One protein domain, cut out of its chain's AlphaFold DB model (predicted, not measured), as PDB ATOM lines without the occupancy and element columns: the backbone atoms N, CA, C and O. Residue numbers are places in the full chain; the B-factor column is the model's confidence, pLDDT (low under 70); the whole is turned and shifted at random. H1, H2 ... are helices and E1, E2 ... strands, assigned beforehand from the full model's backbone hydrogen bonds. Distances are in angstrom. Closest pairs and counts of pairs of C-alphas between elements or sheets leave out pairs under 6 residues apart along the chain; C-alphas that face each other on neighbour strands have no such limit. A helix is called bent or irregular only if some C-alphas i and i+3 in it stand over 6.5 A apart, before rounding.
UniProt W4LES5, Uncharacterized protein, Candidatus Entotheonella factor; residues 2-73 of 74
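Overview. This is residues 2 to 73 of the 74 residues of an uncharacterized protein of Candidatus Entotheonella factor (UniProt W4LES5). Two short parallel strands, E1 and E2, lie side by side near the middle, with the helix H2 on one side of the pair and H3b, the later arm of the bent helix H3, on the other. H1 lies near the beginning of E1, and H3a, the earlier arm of H3, reaches out to the far end of the longest axis; no helix touches another, and the assembly is loosely knit. The printed part has 72 residues with three named helices and two named strands, in the order H1, E1, H2, E2, H3, and its class is mostly helix. It is only just compact, close to loose, with a radius of gyration of the C-alphas of 13.1 A and spans of 37 by 25 by 15 A.

Arrangement. H1, residues 2 to 9, comes closest to E1, residues 16 to 19, with the C-alphas of Gly 4 and Thr 16, 5.7 A apart. A tight link joins E1 to H2, residues 20 to 32. H1 and H2 are close but not clearly touching; their closest C-alphas are those of His 2 and Thr 29, 7.7 A apart. E2, residues 40 to 43, is the parallel neighbour of E1, at 36 degrees between directions. Across this pair N 41 and O 16 are 2.9 A apart and N 43 and O 18 are 2.8 A apart, both within hydrogen-bond range. E1, H2 and E2 form a strand-helix-strand unit, two parallel neighbour strands with a helix between them along the chain, and its crossover is right-handed. The closest C-alphas of H2 and E2 are those of Asp 20 and Tyr 42, 5.1 A apart. H3, residues 52 to 72, was assigned as one helix by its hydrogen bonds but is bent: C-alphas 61 and 64 are 7.1 A apart. Its arms H3a, residues 52 to 61, and H3b, residues 64 to 72, stand at a steep tilt of 44 degrees. The closest C-alphas of E2 and H3b are those of Ile 41 and Gln 65, 7.2 A apart. E1 and H3b are only just apart, at 8.5 A. H2 and H3b are apart. Each O i to N i+4 pair is within hydrogen-bond range in H1, H3a and H3b, against 7 of 9 in H2.

Along the chain. H1 begins at C-alpha 2, (34.628, 55.777, -9.392). E1 measures 10.5 A from first to last C-alpha and E2 9.8 A. H2 measures 19.3 A and is irregular, with C-alphas 21 and 24 at 7.7 A. H3a measures 14.2 A and H3b 12.4 A, ending at C-alpha 72, (39.241, 51.343, -26.866).

Size, cuts and confidence. The two C-alphas farthest apart are those of Gly 34 and Glu 53, at 37.8 A. The printed part has no cut and no long link. Its mean pLDDT is 94.3, and residue 73 alone is under 70.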
ATOM      1  N   HIS A   2      35.211  54.432  -9.340       91.50
ATOM      2  CA  HIS A   2      34.628  55.777  -9.392       91.50
ATOM      3  C   HIS A   2      35.471  56.775 -10.203       91.50
ATOM      4  O   HIS A   2      34.951  57.419 -11.107       91.50
ATOM      5  N   ASP A   3      36.775  56.855  -9.930       93.19
ATOM      6  CA  ASP A   3      37.654  57.824 -10.596       93.19
ATOM      7  C   ASP A   3      37.867  57.503 -12.075       93.19
ATOM      8  O   ASP A   3      37.862  58.412 -12.896       93.19
ATOM      9  N   GLY A   4      37.972  56.217 -12.429       93.69
ATOM     10  CA  GLY A   4      38.060  55.788 -13.825       93.69
ATOM     11  C   GLY A   4      36.840  56.233 -14.631       93.69
ATOM     12  O   GLY A   4      36.987  56.868 -15.667       93.69
ATOM     13  N   ILE A   5      35.637  56.020 -14.088       93.25
ATOM     14  CA  ILE A   5      34.382  56.452 -14.722       93.25
ATOM     15  C   ILE A   5      34.357  57.976 -14.923       93.25
ATOM     16  O   ILE A   5      33.883  58.458 -15.951       93.25
ATOM     17  N   HIS A   6      34.849  58.752 -13.952       94.56
ATOM     18  CA  HIS A   6      34.914  60.212 -14.075       94.56
ATOM     19  C   HIS A   6      35.928  60.672 -15.123       94.56
ATOM     20  O   HIS A   6      35.633  61.604 -15.869       94.56
ATOM     21  N   LEU A   7      37.091  60.024 -15.193       95.25
ATOM     22  CA  LEU A   7      38.114  60.310 -16.195       95.25
ATOM     23  C   LEU A   7      37.602  60.012 -17.607       95.25
ATOM     24  O   LEU A   7      37.658  60.898 -18.461       95.25
ATOM     25  N   ASP A   8      37.000  58.842 -17.829       93.44
ATOM     26  CA  ASP A   8      36.465  58.473 -19.146       93.44
ATOM     27  C   ASP A   8      35.337  59.425 -19.576       93.44
ATOM     28  O   ASP A   8      35.315  59.902 -20.712       93.44
ATOM     29  N   ARG A   9      34.453  59.825 -18.648       92.75
ATOM     30  CA  ARG A   9      33.429  60.860 -18.903       92.75
ATOM     31  C   ARG A   9      34.009  62.231 -19.237       92.75
ATOM     32  O   ARG A   9      33.359  63.005 -19.936       92.75
ATOM     33  N   ALA A  10      35.203  62.540 -18.741       94.81
ATOM     34  CA  ALA A  10      35.941  63.751 -19.079       94.81
ATOM     35  C   ALA A  10      36.751  63.616 -20.385       94.81
ATOM     36  O   ALA A  10      37.471  64.544 -20.751       94.81
ATOM     37  N   GLY A  11      36.645  62.485 -21.096       93.69
ATOM     38  CA  GLY A  11      37.389  62.210 -22.326       93.69
ATOM     39  C   GLY A  11      38.853  61.829 -22.091       93.69
ATOM     40  O   GLY A  11      39.658  61.912 -23.017       93.69
ATOM     41  N   ILE A  12      39.211  61.439 -20.865       95.06
ATOM     42  CA  ILE A  12      40.557  61.004 -20.487       95.06
ATOM     43  C   ILE A  12      40.523  59.481 -20.304       95.06
ATOM     44  O   ILE A  12      39.950  59.027 -19.317       95.06
ATOM     45  N   PRO A  13      41.146  58.690 -21.199       94.00
ATOM     46  CA  PRO A  13      41.142  57.235 -21.081       94.00
ATOM     47  C   PRO A  13      41.710  56.759 -19.740       94.00
ATOM     48  O   PRO A  13      42.820  57.149 -19.360       94.00
ATOM     49  N   ALA A  14      40.980  55.889 -19.045       95.19
ATOM     50  CA  ALA A  14      41.389  55.340 -17.757       95.19
ATOM     51  C   ALA A  14      41.358  53.806 -17.728       95.19
ATOM     52  O   ALA A  14      40.440  53.161 -18.222       95.19
ATOM     53  N   ALA A  15      42.354  53.201 -17.075       95.75
ATOM     54  CA  ALA A  15      42.381  51.766 -16.798       95.75
ATOM     55  C   ALA A  15      42.183  51.530 -15.297       95.75
ATOM     56  O   ALA A  15      43.088  51.762 -14.493       95.75
ATOM     57  N   THR A  16      40.997  51.065 -14.899       95.44
ATOM     58  CA  THR A  16      40.725  50.705 -13.500       95.44
ATOM     59  C   THR A  16      41.187  49.276 -13.222       95.44
ATOM     60  O   THR A  16      40.695  48.337 -13.843       95.44
ATOM     61  N   ILE A  17      42.068  49.104 -12.232       95.06
ATOM     62  CA  ILE A  17      42.571  47.796 -11.788       95.06
ATOM     63  C   ILE A  17      42.196  47.577 -10.317       95.06
ATOM     64  O   ILE A  17      42.344  48.483  -9.496       95.06
ATOM     65  N   CYS A  18      41.716  46.386  -9.960       94.50
ATOM     66  CA  CYS A  18      41.523  45.979  -8.561       94.50
ATOM     67  C   CYS A  18      41.716  44.465  -8.392       94.50
ATOM     68  O   CYS A  18      41.960  43.765  -9.370       94.50
ATOM     69  N   THR A  19      41.651  43.946  -7.161       94.81
ATOM     70  CA  THR A  19      41.720  42.487  -6.965       94.81
ATOM     71  C   THR A  19      40.388  41.811  -7.286       94.81
ATOM     72  O   THR A  19      39.326  42.405  -7.101       94.81
ATOM     73  N   ASP A  20      40.441  40.565  -7.752       94.56
ATOM     74  CA  ASP A  20      39.282  39.720  -8.081       94.56
ATOM     75  C   ASP A  20      38.246  39.574  -6.947       94.56
ATOM     76  O   ASP A  20      37.050  39.461  -7.210       94.56
ATOM     77  N   HIS A  21      38.657  39.701  -5.684       95.38
ATOM     78  CA  HIS A  21      37.743  39.795  -4.535       95.38
ATOM     79  C   HIS A  21      36.690  40.906  -4.651       95.38
ATOM     80  O   HIS A  21      35.644  40.829  -4.006       95.38
ATOM     81  N   PHE A  22      36.955  41.946  -5.444       95.19
ATOM     82  CA  PHE A  22      36.068  43.095  -5.586       95.19
ATOM     83  C   PHE A  22      35.138  43.021  -6.796       95.19
ATOM     84  O   PHE A  22      34.378  43.967  -6.968       95.19
ATOM     85  N   VAL A  23      35.126  41.933  -7.581       95.88
ATOM     86  CA  VAL A  23      34.282  41.794  -8.793       95.88
ATOM     87  C   VAL A  23      32.816  42.168  -8.542       95.88
ATOM     88  O   VAL A  23      32.233  42.943  -9.295       95.88
ATOM     89  N   ASN A  24      32.216  41.679  -7.455       96.31
ATOM     90  CA  ASN A  24      30.813  41.986  -7.158       96.31
ATOM     91  C   ASN A  24      30.616  43.469  -6.806       96.31
ATOM     92  O   ASN A  24      29.662  44.107  -7.249       96.31
ATOM     93  N   THR A  25      31.529  44.034  -6.014       95.75
ATOM     94  CA  THR A  25      31.468  45.433  -5.579       95.75
ATOM     95  C   THR A  25      31.703  46.393  -6.743       95.75
ATOM     96  O   THR A  25      31.026  47.420  -6.846       95.75
ATOM     97  N   SER A  26      32.641  46.073  -7.634       94.81
ATOM     98  CA  SER A  26      32.888  46.837  -8.852       94.81
ATOM     99  C   SER A  26      31.672  46.769  -9.773       94.81
ATOM    100  O   SER A  26      31.156  47.818 -10.134       94.81
ATOM    101  N   GLN A  27      31.122  45.592 -10.074       94.88
ATOM    102  CA  GLN A  27      29.912  45.474 -10.904       94.88
ATOM    103  C   GLN A  27      28.717  46.257 -10.336       94.88
ATOM    104  O   GLN A  27      28.028  46.971 -11.069       94.88
ATOM    105  N   ALA A  28      28.497  46.188  -9.020       95.56
ATOM    106  CA  ALA A  28      27.446  46.959  -8.361       95.56
ATOM    107  C   ALA A  28      27.676  48.472  -8.501       95.56
ATOM    108  O   ALA A  28      26.759  49.212  -8.851       95.56
ATOM    109  N   THR A  29      28.911  48.933  -8.285       94.94
ATOM    110  CA  THR A  29      29.277  50.348  -8.435       94.94
ATOM    111  C   THR A  29      29.071  50.807  -9.881       94.94
ATOM    112  O   THR A  29      28.386  51.796 -10.114       94.94
ATOM    113  N   ALA A  30      29.577  50.062 -10.863       94.75
ATOM    114  CA  ALA A  30      29.404  50.334 -12.289       94.75
ATOM    115  C   ALA A  30      27.922  50.485 -12.670       94.75
ATOM    116  O   ALA A  30      27.538  51.453 -13.327       94.75
ATOM    117  N   THR A  31      27.076  49.582 -12.171       95.69
ATOM    118  CA  THR A  31      25.621  49.619 -12.382       95.69
ATOM    119  C   THR A  31      24.986  50.874 -11.780       95.69
ATOM    120  O   THR A  31      24.240  51.566 -12.467       95.69
ATOM    121  N   VAL A  32      25.309  51.212 -10.524       95.94
ATOM    122  CA  VAL A  32      24.804  52.429  -9.851       95.94
ATOM    123  C   VAL A  32      25.193  53.694 -10.614       95.94
ATOM    124  O   VAL A  32      24.410  54.638 -10.697       95.94
ATOM    125  N   TRP A  33      26.382  53.705 -11.211       93.75
ATOM    126  CA  TRP A  33      26.877  54.823 -12.008       93.75
ATOM    127  C   TRP A  33      26.399  54.808 -13.468       93.75
ATOM    128  O   TRP A  33      26.779  55.704 -14.223       93.75
ATOM    129  N   GLY A  34      25.551  53.855 -13.870       95.44
ATOM    130  CA  GLY A  34      24.953  53.785 -15.208       95.44
ATOM    131  C   GLY A  34      25.883  53.252 -16.302       95.44
ATOM    132  O   GLY A  34      25.637  53.507 -17.476       95.44
ATOM    133  N   VAL A  35      26.950  52.542 -15.931       94.50
ATOM    134  CA  VAL A  35      27.960  51.976 -16.843       94.50
ATOM    135  C   VAL A  35      28.226  50.497 -16.513       94.50
ATOM    136  O   VAL A  35      29.339  50.147 -16.141       94.50
ATOM    137  N   PRO A  36      27.223  49.600 -16.593       94.62
ATOM    138  CA  PRO A  36      27.338  48.216 -16.105       94.62
ATOM    139  C   PRO A  36      28.466  47.403 -16.762       94.62
ATOM    140  O   PRO A  36      29.035  46.527 -16.118       94.62
ATOM    141  N   GLU A  37      28.835  47.747 -17.998       92.88
ATOM    142  CA  GLU A  37      29.899  47.092 -18.772       92.88
ATOM    143  C   GLU A  37      31.270  47.782 -18.629       92.88
ATOM    144  O   GLU A  37      32.173  47.541 -19.429       92.88
ATOM    145  N   TYR A  38      31.439  48.662 -17.633       93.81
ATOM    146  CA  TYR A  38      32.679  49.414 -17.446       93.81
ATOM    147  C   TYR A  38      33.893  48.471 -17.305       93.81
ATOM    148  O   TYR A  38      33.886  47.594 -16.430       93.81
ATOM    149  N   PRO A  39      34.955  48.638 -18.118       93.75
ATOM    150  CA  PRO A  39      36.047  47.677 -18.189       93.75
ATOM    151  C   PRO A  39      36.955  47.764 -16.955       93.75
ATOM    152  O   PRO A  39      37.828  48.624 -16.839       93.75
ATOM    153  N   VAL A  40      36.773  46.828 -16.025       95.44
ATOM    154  CA  VAL A  40      37.649  46.656 -14.859       95.44
ATOM    155  C   VAL A  40      38.605  45.502 -15.100       95.44
ATOM    156  O   VAL A  40      38.191  44.392 -15.430       95.44
ATOM    157  N   ILE A  41      39.888  45.753 -14.871       96.38
ATOM    158  CA  ILE A  41      40.931  44.735 -14.914       96.38
ATOM    159  C   ILE A  41      41.073  44.142 -13.512       96.38
ATOM    160  O   ILE A  41      41.250  44.869 -12.530       96.38
ATOM    161  N   TYR A  42      41.009  42.816 -13.416       96.00
ATOM    162  CA  TYR A  42      41.114  42.112 -12.142       96.00
ATOM    163  C   TYR A  42      42.457  41.405 -12.011       96.00
ATOM    164  O   TYR A  42      42.841  40.590 -12.847       96.00
ATOM    165  N   MET A  43      43.157  41.712 -10.927       95.56
ATOM    166  CA  MET A  43      44.370  41.027 -10.507       95.56
ATOM    167  C   MET A  43      44.025  39.940  -9.474       95.56
ATOM    168  O   MET A  43      43.235  40.208  -8.567       95.56
ATOM    169  N   PRO A  44      44.635  38.747  -9.531       93.88
ATOM    170  CA  PRO A  44      44.417  37.722  -8.512       93.88
ATOM    171  C   PRO A  44      44.816  38.175  -7.099       93.88
ATOM    172  O   PRO A  44      45.884  38.762  -6.895       93.88
ATOM    173  N   HIS A  45      43.981  37.874  -6.106       92.19
ATOM    174  CA  HIS A  45      44.318  38.027  -4.689       92.19
ATOM    175  C   HIS A  45      45.141  36.830  -4.161       92.19
ATOM    176  O   HIS A  45      44.932  35.702  -4.607       92.19
ATOM    177  N   PRO A  46      46.011  37.012  -3.143       93.25
ATOM    178  CA  PRO A  46      46.438  38.266  -2.517       93.25
ATOM    179  C   PRO A  46      47.679  38.883  -3.169       93.25
ATOM    180  O   PRO A  46      48.673  38.201  -3.396       93.25
ATOM    181  N   LEU A  47      47.683  40.214  -3.308       90.31
ATOM    182  CA  LEU A  47      48.890  40.971  -3.662       90.31
ATOM    183  C   LEU A  47      49.951  40.910  -2.556       90.31
ATOM    184  O   LEU A  47      51.137  40.783  -2.829       90.31
ATOM    185  N   SER A  48      49.519  40.978  -1.294       91.69
ATOM    186  CA  SER A  48      50.397  41.169  -0.132       91.69
ATOM    187  C   SER A  48      51.321  39.990   0.179       91.69
ATOM    188  O   SER A  48      52.137  40.090   1.090       91.69
ATOM    189  N   LYS A  49      51.156  38.855  -0.509       93.06
ATOM    190  CA  LYS A  49      51.997  37.659  -0.342       93.06
ATOM    191  C   LYS A  49      52.977  37.452  -1.499       93.06
ATOM    192  O   LYS A  49      53.724  36.479  -1.471       93.06
ATOM    193  N   LEU A  50      52.934  38.302  -2.523       95.38
ATOM    194  CA  LEU A  50      53.831  38.198  -3.668       95.38
ATOM    195  C   LEU A  50      55.194  38.806  -3.324       95.38
ATOM    196  O   LEU A  50      55.264  39.803  -2.610       95.38
ATOM    197  N   SER A  51      56.263  38.200  -3.845       97.50
ATOM    198  CA  SER A  51      57.568  38.860  -3.920       97.50
ATOM    199  C   SER A  51      57.547  39.948  -4.993       97.50
ATOM    200  O   SER A  51      56.620  40.003  -5.806       97.50
ATOM    201  N   ASP A  52      58.593  40.764  -5.053       96.75
ATOM    202  CA  ASP A  52      58.746  41.783  -6.092       96.75
ATOM    203  C   ASP A  52      58.711  41.168  -7.502       96.75
ATOM    204  O   ASP A  52      58.054  41.699  -8.400       96.75
ATOM    205  N   GLU A  53      59.319  39.993  -7.699       97.56
ATOM    206  CA  GLU A  53      59.252  39.263  -8.971       97.56
ATOM    207  C   GLU A  53      57.830  38.781  -9.276       97.56
ATOM    208  O   GLU A  53      57.388  38.830 -10.424       97.56
ATOM    209  N   GLY A  54      57.091  38.343  -8.254       96.69
ATOM    210  CA  GLY A  54      55.687  37.957  -8.388       96.69
ATOM    211  C   GLY A  54      54.793  39.139  -8.767       96.69
ATOM    212  O   GLY A  54      53.937  39.006  -9.642       96.69
ATOM    213  N   ILE A  55      55.021  40.308  -8.162       95.50
ATOM    214  CA  ILE A  55      54.332  41.556  -8.513       95.50
ATOM    215  C   ILE A  55      54.649  41.931  -9.963       95.50
ATOM    216  O   ILE A  55      53.736  42.228 -10.736       95.50
ATOM    217  N   GLN A  56      55.920  41.855 -10.358       96.38
ATOM    218  CA  GLN A  56      56.350  42.157 -11.720       96.38
ATOM    219  C   GLN A  56      55.716  41.210 -12.746       96.38
ATOM    220  O   GLN A  56      55.244  41.661 -13.790       96.38
ATOM    221  N   ALA A  57      55.652  39.910 -12.449       96.38
ATOM    222  CA  ALA A  57      55.010  38.930 -13.317       96.38
ATOM    223  C   ALA A  57      53.512  39.224 -13.494       96.38
ATOM    224  O   ALA A  57      53.001  39.174 -14.614       96.38
ATOM    225  N   GLN A  58      52.815  39.597 -12.415       95.44
ATOM    226  CA  GLN A  58      51.409  40.001 -12.499       95.44
ATOM    227  C   GLN A  58      51.230  41.275 -13.326       95.44
ATOM    228  O   GLN A  58      50.369  41.316 -14.203       95.44
ATOM    229  N   ALA A  59      52.066  42.293 -13.112       95.12
ATOM    230  CA  ALA A  59      52.016  43.528 -13.890       95.12
ATOM    231  C   ALA A  59      52.204  43.261 -15.394       95.12
ATOM    232  O   ALA A  59      51.449  43.783 -16.216       95.12
ATOM    233  N   GLN A  60      53.154  42.392 -15.757       97.12
ATOM    234  CA  GLN A  60      53.371  41.977 -17.147       97.12
ATOM    235  C   GLN A  60      52.165  41.233 -17.731       97.12
ATOM    236  O   GLN A  60      51.784  41.491 -18.872       97.12
ATOM    237  N   SER A  61      51.532  40.359 -16.947       96.12
ATOM    238  CA  SER A  61      50.322  39.627 -17.349       96.12
ATOM    239  C   SER A  61      49.150  40.570 -17.672       96.12
ATOM    240  O   SER A  61      48.402  40.344 -18.628       96.12
ATOM    241  N   LEU A  62      49.015  41.667 -16.920       97.12
ATOM    242  CA  LEU A  62      47.920  42.629 -17.080       97.12
ATOM    243  C   LEU A  62      48.199  43.704 -18.139       97.12
ATOM    244  O   LEU A  62      47.253  44.303 -18.654       97.12
ATOM    245  N   ALA A  63      49.462  43.939 -18.505       97.06
ATOM    246  CA  ALA A  63      49.872  45.032 -19.390       97.06
ATOM    247  C   ALA A  63      49.098  45.071 -20.718       97.06
ATOM    248  O   ALA A  63      48.637  46.134 -21.135       97.06
ATOM    249  N   GLY A  64      48.884  43.917 -21.359       96.94
ATOM    250  CA  GLY A  64      48.122  43.844 -22.609       96.94
ATOM    251  C   GLY A  64      46.658  44.278 -22.456       96.94
ATOM    252  O   GLY A  64      46.116  44.948 -23.334       96.94
ATOM    253  N   GLN A  65      46.027  43.953 -21.323       95.94
ATOM    254  CA  GLN A  65      44.654  44.378 -21.026       95.94
ATOM    255  C   GLN A  65      44.588  45.883 -20.766       95.94
ATOM    256  O   GLN A  65      43.695  46.548 -21.282       95.94
ATOM    257  N   ILE A  66      45.563  46.426 -20.028       96.25
ATOM    258  CA  ILE A  66      45.672  47.865 -19.748       96.25
ATOM    259  C   ILE A  66      45.765  48.648 -21.056       96.25
ATOM    260  O   ILE A  66      44.977  49.565 -21.280       96.25
ATOM    261  N   VAL A  67      46.682  48.257 -21.947       96.62
ATOM    262  CA  VAL A  67      46.846  48.910 -23.253       96.62
ATOM    263  C   VAL A  67      45.550  48.854 -24.057       96.62
ATOM    264  O   VAL A  67      45.136  49.872 -24.603       96.62
ATOM    265  N   ARG A  68      44.879  47.696 -24.091       95.00
ATOM    266  CA  ARG A  68      43.605  47.547 -24.803       95.00
ATOM    267  C   ARG A  68      42.542  48.510 -24.271       95.00
ATOM    268  O   ARG A  68      41.951  49.222 -25.072       95.00
ATOM    269  N   VAL A  69      42.334  48.562 -22.953       94.69
ATOM    270  CA  VAL A  69      41.336  49.449 -22.323       94.69
ATOM    271  C   VAL A  69      41.624  50.917 -22.642       94.69
ATOM    272  O   VAL A  69      40.730  51.640 -23.073       94.69
ATOM    273  N   LEU A  70      42.886  51.342 -22.531       94.81
ATOM    274  CA  LEU A  70      43.284  52.723 -22.821       94.81
ATOM    275  C   LEU A  70      43.136  53.110 -24.302       94.81
ATOM    276  O   LEU A  70      43.051  54.296 -24.611       94.81
ATOM    277  N   GLN A  71      43.119  52.139 -25.218       92.81
ATOM    278  CA  GLN A  71      42.950  52.373 -26.656       92.81
ATOM    279  C   GLN A  71      41.491  52.322 -27.116       92.81
ATOM    280  O   GLN A  71      41.147  52.983 -28.094       92.81
ATOM    281  N   THR A  72      40.645  51.524 -26.461       81.75
ATOM    282  CA  THR A  72      39.241  51.343 -26.866       81.75
ATOM    283  C   THR A  72      38.261  52.227 -26.103       81.75
ATOM    284  O   THR A  72      37.125  52.350 -26.550       81.75
ATOM    285  N   GLY A  73      38.690  52.844 -24.996       65.75
ATOM    286  CA  GLY A  73      37.806  53.581 -24.091       65.75
ATOM    287  C   GLY A  73      36.889  52.658 -23.277       65.75
ATOM    288  O   GLY A  73      36.764  51.466 -23.583       65.75
TER     289      GLY A  73